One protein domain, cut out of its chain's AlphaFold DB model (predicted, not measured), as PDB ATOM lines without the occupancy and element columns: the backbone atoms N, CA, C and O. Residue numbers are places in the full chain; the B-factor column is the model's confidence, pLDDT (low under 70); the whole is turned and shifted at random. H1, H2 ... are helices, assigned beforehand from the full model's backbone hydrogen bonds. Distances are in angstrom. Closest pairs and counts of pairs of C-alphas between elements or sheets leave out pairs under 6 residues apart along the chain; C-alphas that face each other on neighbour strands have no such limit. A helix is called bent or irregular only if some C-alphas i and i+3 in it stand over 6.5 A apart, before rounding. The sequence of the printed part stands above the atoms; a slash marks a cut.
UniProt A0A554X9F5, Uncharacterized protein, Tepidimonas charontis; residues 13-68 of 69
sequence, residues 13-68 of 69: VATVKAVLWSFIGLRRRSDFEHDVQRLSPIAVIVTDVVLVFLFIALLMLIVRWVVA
ATOM      1  N   VAL A  13      38.013 -16.109 117.847       83.06
ATOM      2  CA  VAL A  13      37.219 -14.878 117.880       83.06
ATOM      3  C   VAL A  13      37.737 -13.856 116.864       83.06
ATOM      4  O   VAL A  13      36.940 -13.233 116.163       83.06
ATOM      5  N   ALA A  14      39.056 -13.709 116.721       78.75
ATOM      6  CA  ALA A  14      39.650 -12.860 115.688       78.75
ATOM      7  C   ALA A  14      39.418 -13.422 114.279       78.75
ATOM      8  O   ALA A  14      39.206 -12.660 113.340       78.75
ATOM      9  N   THR A  15      39.409 -14.748 114.141       75.62
ATOM     10  CA  THR A  15      39.152 -15.440 112.872       75.62
ATOM     11  C   THR A  15      37.710 -15.216 112.413       75.62
ATOM     12  O   THR A  15      37.484 -14.800 111.281       75.62
ATOM     13  N   VAL A  16      36.731 -15.369 113.306       82.81
ATOM     14  CA  VAL A  16      35.318 -15.062 113.029       82.81
ATOM     15  C   VAL A  16      35.126 -13.572 112.742       82.81
ATOM     16  O   VAL A  16      34.469 -13.215 111.766       82.81
ATOM     17  N   LYS A  17      35.758 -12.687 113.526       73.50
ATOM     18  CA  LYS A  17      35.752 -11.239 113.253       73.50
ATOM     19  C   LYS A  17      36.338 -10.907 111.882       73.50
ATOM     20  O   LYS A  17      35.801 -10.045 111.197       73.50
ATOM     21  N   ALA A  18      37.403 -11.582 111.465       72.81
ATOM     22  CA  ALA A  18      38.012 -11.378 110.156       72.81
ATOM     23  C   ALA A  18      37.094 -11.839 109.015       72.81
ATOM     24  O   ALA A  18      36.965 -11.128 108.021       72.81
ATOM     25  N   VAL A  19      36.414 -12.976 109.174       66.81
ATOM     26  CA  VAL A  19      35.430 -13.464 108.196       66.81
ATOM     27  C   VAL A  19      34.261 -12.485 108.082       66.81
ATOM     28  O   VAL A  19      33.896 -12.104 106.976       66.81
ATOM     29  N   LEU A  20      33.753 -11.976 109.206       72.38
ATOM     30  CA  LEU A  20      32.702 -10.952 109.227       72.38
ATOM     31  C   LEU A  20      33.129  -9.667 108.500       72.38
ATOM     32  O   LEU A  20      32.369  -9.129 107.703       72.38
ATOM     33  N   TRP A  21      34.367  -9.206 108.699       72.56
ATOM     34  CA  TRP A  21      34.908  -8.048 107.975       72.56
ATOM     35  C   TRP A  21      35.104  -8.296 106.473       72.56
ATOM     36  O   TRP A  21      35.079  -7.344 105.693       72.56
ATOM     37  N   SER A  22      35.283  -9.554 106.066       63.94
ATOM     38  CA  SER A  22      35.433  -9.953 104.664       63.94
ATOM     39  C   SER A  22      34.113  -9.971 103.887       63.94
ATOM     40  O   SER A  22      34.156  -9.831 102.671       63.94
ATOM     41  N   PHE A  23      32.964 -10.126 104.554       67.19
ATOM     42  CA  PHE A  23      31.638 -10.037 103.917       67.19
ATOM     43  C   PHE A  23      31.121  -8.598 103.790       67.19
ATOM     44  O   PHE A  23      30.191  -8.359 103.035       67.19
ATOM     45  N   ILE A  24      31.715  -7.657 104.528       67.25
ATOM     46  CA  ILE A  24      31.326  -6.236 104.547       67.25
ATOM     47  C   ILE A  24      32.198  -5.400 103.576       67.25
ATOM     48  O   ILE A  24      32.001  -4.201 103.417       67.25
ATOM     49  N   GLY A  25      33.234  -5.986 102.964       64.19
ATOM     50  CA  GLY A  25      34.069  -5.292 101.970       64.19
ATOM     51  C   GLY A  25      34.991  -4.183 102.517       64.19
ATOM     52  O   GLY A  25      35.625  -3.465 101.746       64.19
ATOM     53  N   LEU A  26      35.129  -4.027 103.843       64.31
ATOM     54  CA  LEU A  26      35.726  -2.831 104.467       64.31
ATOM     55  C   LEU A  26      37.230  -2.892 104.800       64.31
ATOM     56  O   LEU A  26      37.742  -1.985 105.459       64.31
ATOM     57  N   ARG A  27      37.991  -3.901 104.358       60.72
ATOM     58  CA  ARG A  27      39.417  -4.010 104.735       60.72
ATOM     59  C   ARG A  27      40.421  -3.734 103.618       60.72
ATOM     60  O   ARG A  27      41.382  -4.484 103.490       60.72
ATOM     61  N   ARG A  28      40.252  -2.623 102.890       54.34
ATOM     62  CA  ARG A  28      41.356  -1.870 102.250       54.34
ATOM     63  C   ARG A  28      40.855  -0.568 101.630       54.34
ATOM     64  O   ARG A  28      40.690  -0.462 100.429       54.34
ATOM     65  N   ARG A  29      40.665   0.464 102.452       53.62
ATOM     66  CA  ARG A  29      40.514   1.845 101.957       53.62
ATOM     67  C   ARG A  29      41.853   2.467 101.509       53.62
ATOM     68  O   ARG A  29      41.854   3.585 101.020       53.62
ATOM     69  N   SER A  30      42.980   1.772 101.708       52.88
ATOM     70  CA  SER A  30      44.334   2.327 101.532       52.88
ATOM     71  C   SER A  30      44.772   2.483 100.080       52.88
ATOM     72  O   SER A  30      45.636   3.305  99.815       52.88
ATOM     73  N   ASP A  31      44.167   1.730  99.159       52.94
ATOM     74  CA  ASP A  31      44.563   1.727  97.744       52.94
ATOM     75  C   ASP A  31      43.571   2.548  96.885       52.94
ATOM     76  O   ASP A  31      43.769   2.737  95.690       52.94
ATOM     77  N   PHE A  32      42.514   3.096  97.506       52.53
ATOM     78  CA  PHE A  32      41.495   3.903  96.829       52.53
ATOM     79  C   PHE A  32      42.058   5.245  96.335       52.53
ATOM     80  O   PHE A  32      41.756   5.650  95.222       52.53
ATOM     81  N   GLU A  33      42.924   5.922  97.088       54.19
ATOM     82  CA  GLU A  33      43.421   7.266  96.729       54.19
ATOM     83  C   GLU A  33      44.225   7.304  95.409       54.19
ATOM     84  O   GLU A  33      44.236   8.329  94.727       54.19
ATOM     85  N   HIS A  34      44.855   6.193  95.002       54.50
ATOM     86  CA  HIS A  34      45.627   6.134  93.754       54.50
ATOM     87  C   HIS A  34      44.824   5.669  92.528       54.50
ATOM     88  O   HIS A  34      45.117   6.131  91.425       54.50
ATOM     89  N   ASP A  35      43.774   4.857  92.703       54.16
ATOM     90  CA  ASP A  35      42.966   4.316  91.593       54.16
ATOM     91  C   ASP A  35      41.605   5.014  91.385       54.16
ATOM     92  O   ASP A  35      41.017   4.902  90.302       54.16
ATOM     93  N   VAL A  36      41.120   5.812  92.352       53.28
ATOM     94  CA  VAL A  36      39.875   6.614  92.238       53.28
ATOM     95  C   VAL A  36      39.909   7.580  91.040       53.28
ATOM     96  O   VAL A  36      38.857   7.939  90.512       53.28
ATOM     97  N   GLN A  37      41.096   7.972  90.562       54.44
ATOM     98  CA  GLN A  37      41.240   8.862  89.402       54.44
ATOM     99  C   GLN A  37      41.064   8.162  88.044       54.44
ATOM    100  O   GLN A  37      40.945   8.851  87.030       54.44
ATOM    101  N   ARG A  38      41.046   6.820  87.985       55.75
ATOM    102  CA  ARG A  38      40.904   6.075  86.717       55.75
ATOM    103  C   ARG A  38      39.789   5.029  86.689       55.75
ATOM    104  O   ARG A  38      39.309   4.740  85.596       55.75
ATOM    105  N   LEU A  39      39.349   4.478  87.825       54.22
ATOM    106  CA  LEU A  39      38.309   3.440  87.872       54.22
ATOM    107  C   LEU A  39      37.285   3.745  88.976       54.22
ATOM    108  O   LEU A  39      37.626   3.965  90.134       54.22
ATOM    109  N   SER A  40      36.006   3.796  88.598       57.06
ATOM    110  CA  SER A  40      34.911   4.322  89.418       57.06
ATOM    111  C   SER A  40      34.703   3.528  90.726       57.06
ATOM    112  O   SER A  40      34.262   2.376  90.659       57.06
ATOM    113  N   PRO A  41      34.869   4.151  91.912       67.12
ATOM    114  CA  PRO A  41      34.617   3.542  93.234       67.12
ATOM    115  C   PRO A  41      33.194   2.994  93.410       67.12
ATOM    116  O   PRO A  41      32.923   2.155  94.265       67.12
ATOM    117  N   ILE A  42      32.285   3.466  92.561       74.75
ATOM    118  CA  ILE A  42      30.887   3.056  92.469       74.75
ATOM    119  C   ILE A  42      30.764   1.555  92.170       74.75
ATOM    120  O   ILE A  42      29.905   0.897  92.748       74.75
ATOM    121  N   ALA A  43      31.639   0.985  91.334       72.38
ATOM    122  CA  ALA A  43      31.581  -0.435  90.984       72.38
ATOM    123  C   ALA A  43      31.797  -1.343  92.207       72.38
ATOM    124  O   ALA A  43      31.128  -2.368  92.341       72.38
ATOM    125  N   VAL A  44      32.678  -0.939  93.129       74.38
ATOM    126  CA  VAL A  44      32.951  -1.679  94.370       74.38
ATOM    127  C   VAL A  44      31.718  -1.682  95.271       74.38
ATOM    128  O   VAL A  44      31.320  -2.733  95.763       74.38
ATOM    129  N   ILE A  45      31.065  -0.526  95.416       73.88
ATOM    130  CA  ILE A  45      29.852  -0.376  96.229       73.88
ATOM    131  C   ILE A  45      28.700  -1.198  95.639       73.88
ATOM    132  O   ILE A  45      28.016  -1.910  96.364       73.88
ATOM    133  N   VAL A  46      28.500  -1.150  94.320       82.00
ATOM    134  CA  VAL A  46      27.441  -1.927  93.655       82.00
ATOM    135  C   VAL A  46      27.693  -3.430  93.785       82.00
ATOM    136  O   VAL A  46      26.763  -4.184  94.057       82.00
ATOM    137  N   THR A  47      28.944  -3.870  93.631       76.81
ATOM    138  CA  THR A  47      29.307  -5.290  93.746       76.81
ATOM    139  C   THR A  47      29.074  -5.818  95.161       76.81
ATOM    140  O   THR A  47      28.508  -6.899  95.311       76.81
ATOM    141  N   ASP A  48      29.442  -5.050  96.192       79.44
ATOM    142  CA  ASP A  48      29.206  -5.403  97.599       79.44
ATOM    143  C   ASP A  48      27.705  -5.532  97.904       79.44
ATOM    144  O   ASP A  48      27.244  -6.546  98.429       79.44
ATOM    145  N   VAL A  49      26.908  -4.565  97.443       84.62
ATOM    146  CA  VAL A  49      25.446  -4.569  97.596       84.62
ATOM    147  C   VAL A  49      24.819  -5.799  96.932       84.62
ATOM    148  O   VAL A  49      24.001  -6.488  97.545       84.62
ATOM    149  N   VAL A  50      25.216  -6.120  95.698       87.69
ATOM    150  CA  VAL A  50      24.730  -7.314  94.986       87.69
ATOM    151  C   VAL A  50      25.104  -8.592  95.737       87.69
ATOM    152  O   VAL A  50      24.266  -9.483  95.893       87.69
ATOM    153  N   LEU A  51      26.336  -8.681  96.240       82.69
ATOM    154  CA  LEU A  51      26.827  -9.844  96.973       82.69
ATOM    155  C   LEU A  51      26.041 -10.080  98.274       82.69
ATOM    156  O   LEU A  51      25.703 -11.224  98.584       82.69
ATOM    157  N   VAL A  52      25.677  -9.011  98.988       82.75
ATOM    158  CA  VAL A  52      24.828  -9.081 100.188       82.75
ATOM    159  C   VAL A  52      23.439  -9.628  99.855       82.75
ATOM    160  O   VAL A  52      22.945 -10.523 100.545       82.75
ATOM    161  N   PHE A  53      22.813  -9.153  98.777       92.69
ATOM    162  CA  PHE A  53      21.504  -9.667  98.360       92.69
ATOM    163  C   PHE A  53      21.558 -11.144  97.958       92.69
ATOM    164  O   PHE A  53      20.680 -11.917  98.348       92.69
ATOM    165  N   LEU A  54      22.604 -11.555  97.237       91.38
ATOM    166  CA  LEU A  54      22.829 -12.960  96.889       91.38
ATOM    167  C   LEU A  54      23.021 -13.830  98.135       91.38
ATOM    168  O   LEU A  54      22.458 -14.923  98.209       91.38
ATOM    169  N   PHE A  55      23.765 -13.342  99.129       86.69
ATOM    170  CA  PHE A  55      23.970 -14.053 100.388       86.69
ATOM    171  C   PHE A  55      22.652 -14.271 101.143       86.69
ATOM    172  O   PHE A  55      22.365 -15.382 101.589       86.69
ATOM    173  N   ILE A  56      21.804 -13.245 101.222       90.75
ATOM    174  CA  ILE A  56      20.478 -13.345 101.850       90.75
ATOM    175  C   ILE A  56      19.586 -14.337 101.094       90.75
ATOM    176  O   ILE A  56      18.954 -15.193 101.716       90.75
ATOM    177  N   ALA A  57      19.556 -14.262  99.762       95.50
ATOM    178  CA  ALA A  57      18.778 -15.184  98.938       95.50
ATOM    179  C   ALA A  57      19.226 -16.640  99.137       95.50
ATOM    180  O   ALA A  57      18.388 -17.535  99.262       95.50
ATOM    181  N   LEU A  58      20.539 -16.873  99.228       93.75
ATOM    182  CA  LEU A  58      21.112 -18.186  99.510       93.75
ATOM    183  C   LEU A  58      20.653 -18.720 100.874       93.75
ATOM    184  O   LEU A  58      20.212 -19.865 100.958       93.75
ATOM    185  N   LEU A  59      20.691 -17.895 101.925       93.44
ATOM    186  CA  LEU A  59      20.199 -18.289 103.249       93.44
ATOM    187  C   LEU A  59      18.702 -18.619 103.222       93.44
ATOM    188  O   LEU A  59      18.294 -19.639 103.775       93.44
ATOM    189  N   MET A  60      17.887 -17.809 102.541       94.62
ATOM    190  CA  MET A  60      16.455 -18.084 102.382       94.62
ATOM    191  C   MET A  60      16.197 -19.397 101.642       94.62
ATOM    192  O   MET A  60      15.304 -20.151 102.029       94.62
ATOM    193  N   LEU A  61      16.976 -19.691 100.599       95.25
ATOM    194  CA  LEU A  61      16.867 -20.942  99.855       95.25
ATOM    195  C   LEU A  61      17.196 -22.143 100.744       95.25
ATOM    196  O   LEU A  61      16.441 -23.111 100.749       95.25
ATOM    197  N   ILE A  62      18.279 -22.053 101.520       95.50
ATOM    198  CA  ILE A  62      18.679 -23.097 102.470       95.50
ATOM    199  C   ILE A  62      17.567 -23.327 103.493       95.50
ATOM    200  O   ILE A  62      17.155 -24.462 103.700       95.50
ATOM    201  N   VAL A  63      17.031 -22.263 104.094       94.12
ATOM    202  CA  VAL A  63      15.940 -22.372 105.075       94.12
ATOM    203  C   VAL A  63      14.709 -23.007 104.445       94.12
ATOM    204  O   VAL A  63      14.139 -23.933 105.014       94.12
ATOM    205  N   ARG A  64      14.316 -22.557 103.251       94.31
ATOM    206  CA  ARG A  64      13.185 -23.141 102.531       94.31
ATOM    207  C   ARG A  64      13.410 -24.623 102.241       94.31
ATOM    208  O   ARG A  64      12.467 -25.390 102.361       94.31
ATOM    209  N   TRP A  65      14.621 -25.014 101.867       94.56
ATOM    210  CA  TRP A  65      14.967 -26.407 101.590       94.56
ATOM    211  C   TRP A  65      14.945 -27.278 102.851       94.56
ATOM    212  O   TRP A  65      14.512 -28.418 102.790       94.56
ATOM    213  N   VAL A  66      15.357 -26.730 103.997       95.19
ATOM    214  CA  VAL A  66      15.326 -27.431 105.292       95.19
ATOM    215  C   VAL A  66      13.904 -27.539 105.857       95.19
ATOM    216  O   VAL A  66      13.588 -28.512 106.533       95.19
ATOM    217  N   VAL A  67      13.056 -26.534 105.619       93.62
ATOM    218  CA  VAL A  67      11.697 -26.459 106.183       93.62
ATOM    219  C   VAL A  67      10.648 -27.097 105.274       93.62
ATOM    220  O   VAL A  67       9.602 -27.493 105.777       93.62
ATOM    221  N   ALA A  68      10.883 -27.193 103.963       79.25
ATOM    222  CA  ALA A  68      10.000 -27.925 103.063       79.25
ATOM    223  C   ALA A  68      10.215 -29.443 103.259       79.25
ATOM    224  O   ALA A  68      11.298 -29.918 102.915       79.25
TER     225      ALA A  68
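Overview. This is residues 13 to 68 of the 69 residues of an uncharacterized protein of Tepidimonas charontis (UniProt A0A554X9F5). A long helix, H3, makes one side of a flat, open hook; a shorter helix, H1, stands steeply to it with its last residues near the middle of H3, and between the two the chain swings out past the first end of H3, through the small helix H2, and folds back. Residues 56 to 68, of which 56 to 67 belong to H3, stick out as a free arm at one end, and residues 33 to 39, of which 33 to 35 belong to H2, stand free at the turn. The printed part has 56 residues, with three named helices in the order H1, H2, H3 and no named strand; the class is all helix. The whole is only just extended, close to loose, with a radius of gyration of the C-alphas of 15.5 A, and spans 50 by 28 by 7 A.

Along the chain. H1 runs from Val 13, with its C-alpha at (37.219, -14.878, 117.880), to Phe 23, and is 15.8 A long from first to last C-alpha. A short link of 8 residues follows. H2 holds residues 32 to 35, Phe 32 to Asp 35, with C-alpha 32 at (41.495, 3.903, 96.829). After a short link of 6 residues comes H3, residues 42 to 67, the longest helix, 37.8 A from the C-alpha of Ile 42 to that of Val 67, which is at (11.697, -26.459, 106.183). No helix is bent.

Arrangement. H1 and H3 are close but not clearly touching, with 1 pair of C-alphas within 8 A. That closest pair is Phe 23 and Val 52, whose C-alphas are 7.8 A apart. Their lines stand at a steep tilt of 68 degrees, only just short of about perpendicular, and they run opposite ways. Their centres are 17.8 A apart. H1 and H2 are apart, and H2 and H3 are apart. In H1 and H3 every O i to N i+4 pair is within hydrogen-bond range; H2 is too short for such a pair, and its 1 pair of O i to N i+3 is within range.

Size, cuts and confidence. The two C-alphas farthest apart are those of His 34 and Ala 68, at 50.2 A. Without the stretches that stand free, the body has 36 residues and spans 34 by 27 by 5 A. The printed part has no cut, and neither of its two links is long. The mean pLDDT of the printed part is 74.8; it is under 70 at residue 19 and residues 22 to 41, with a mean of 54 in H2 against 87 in H3.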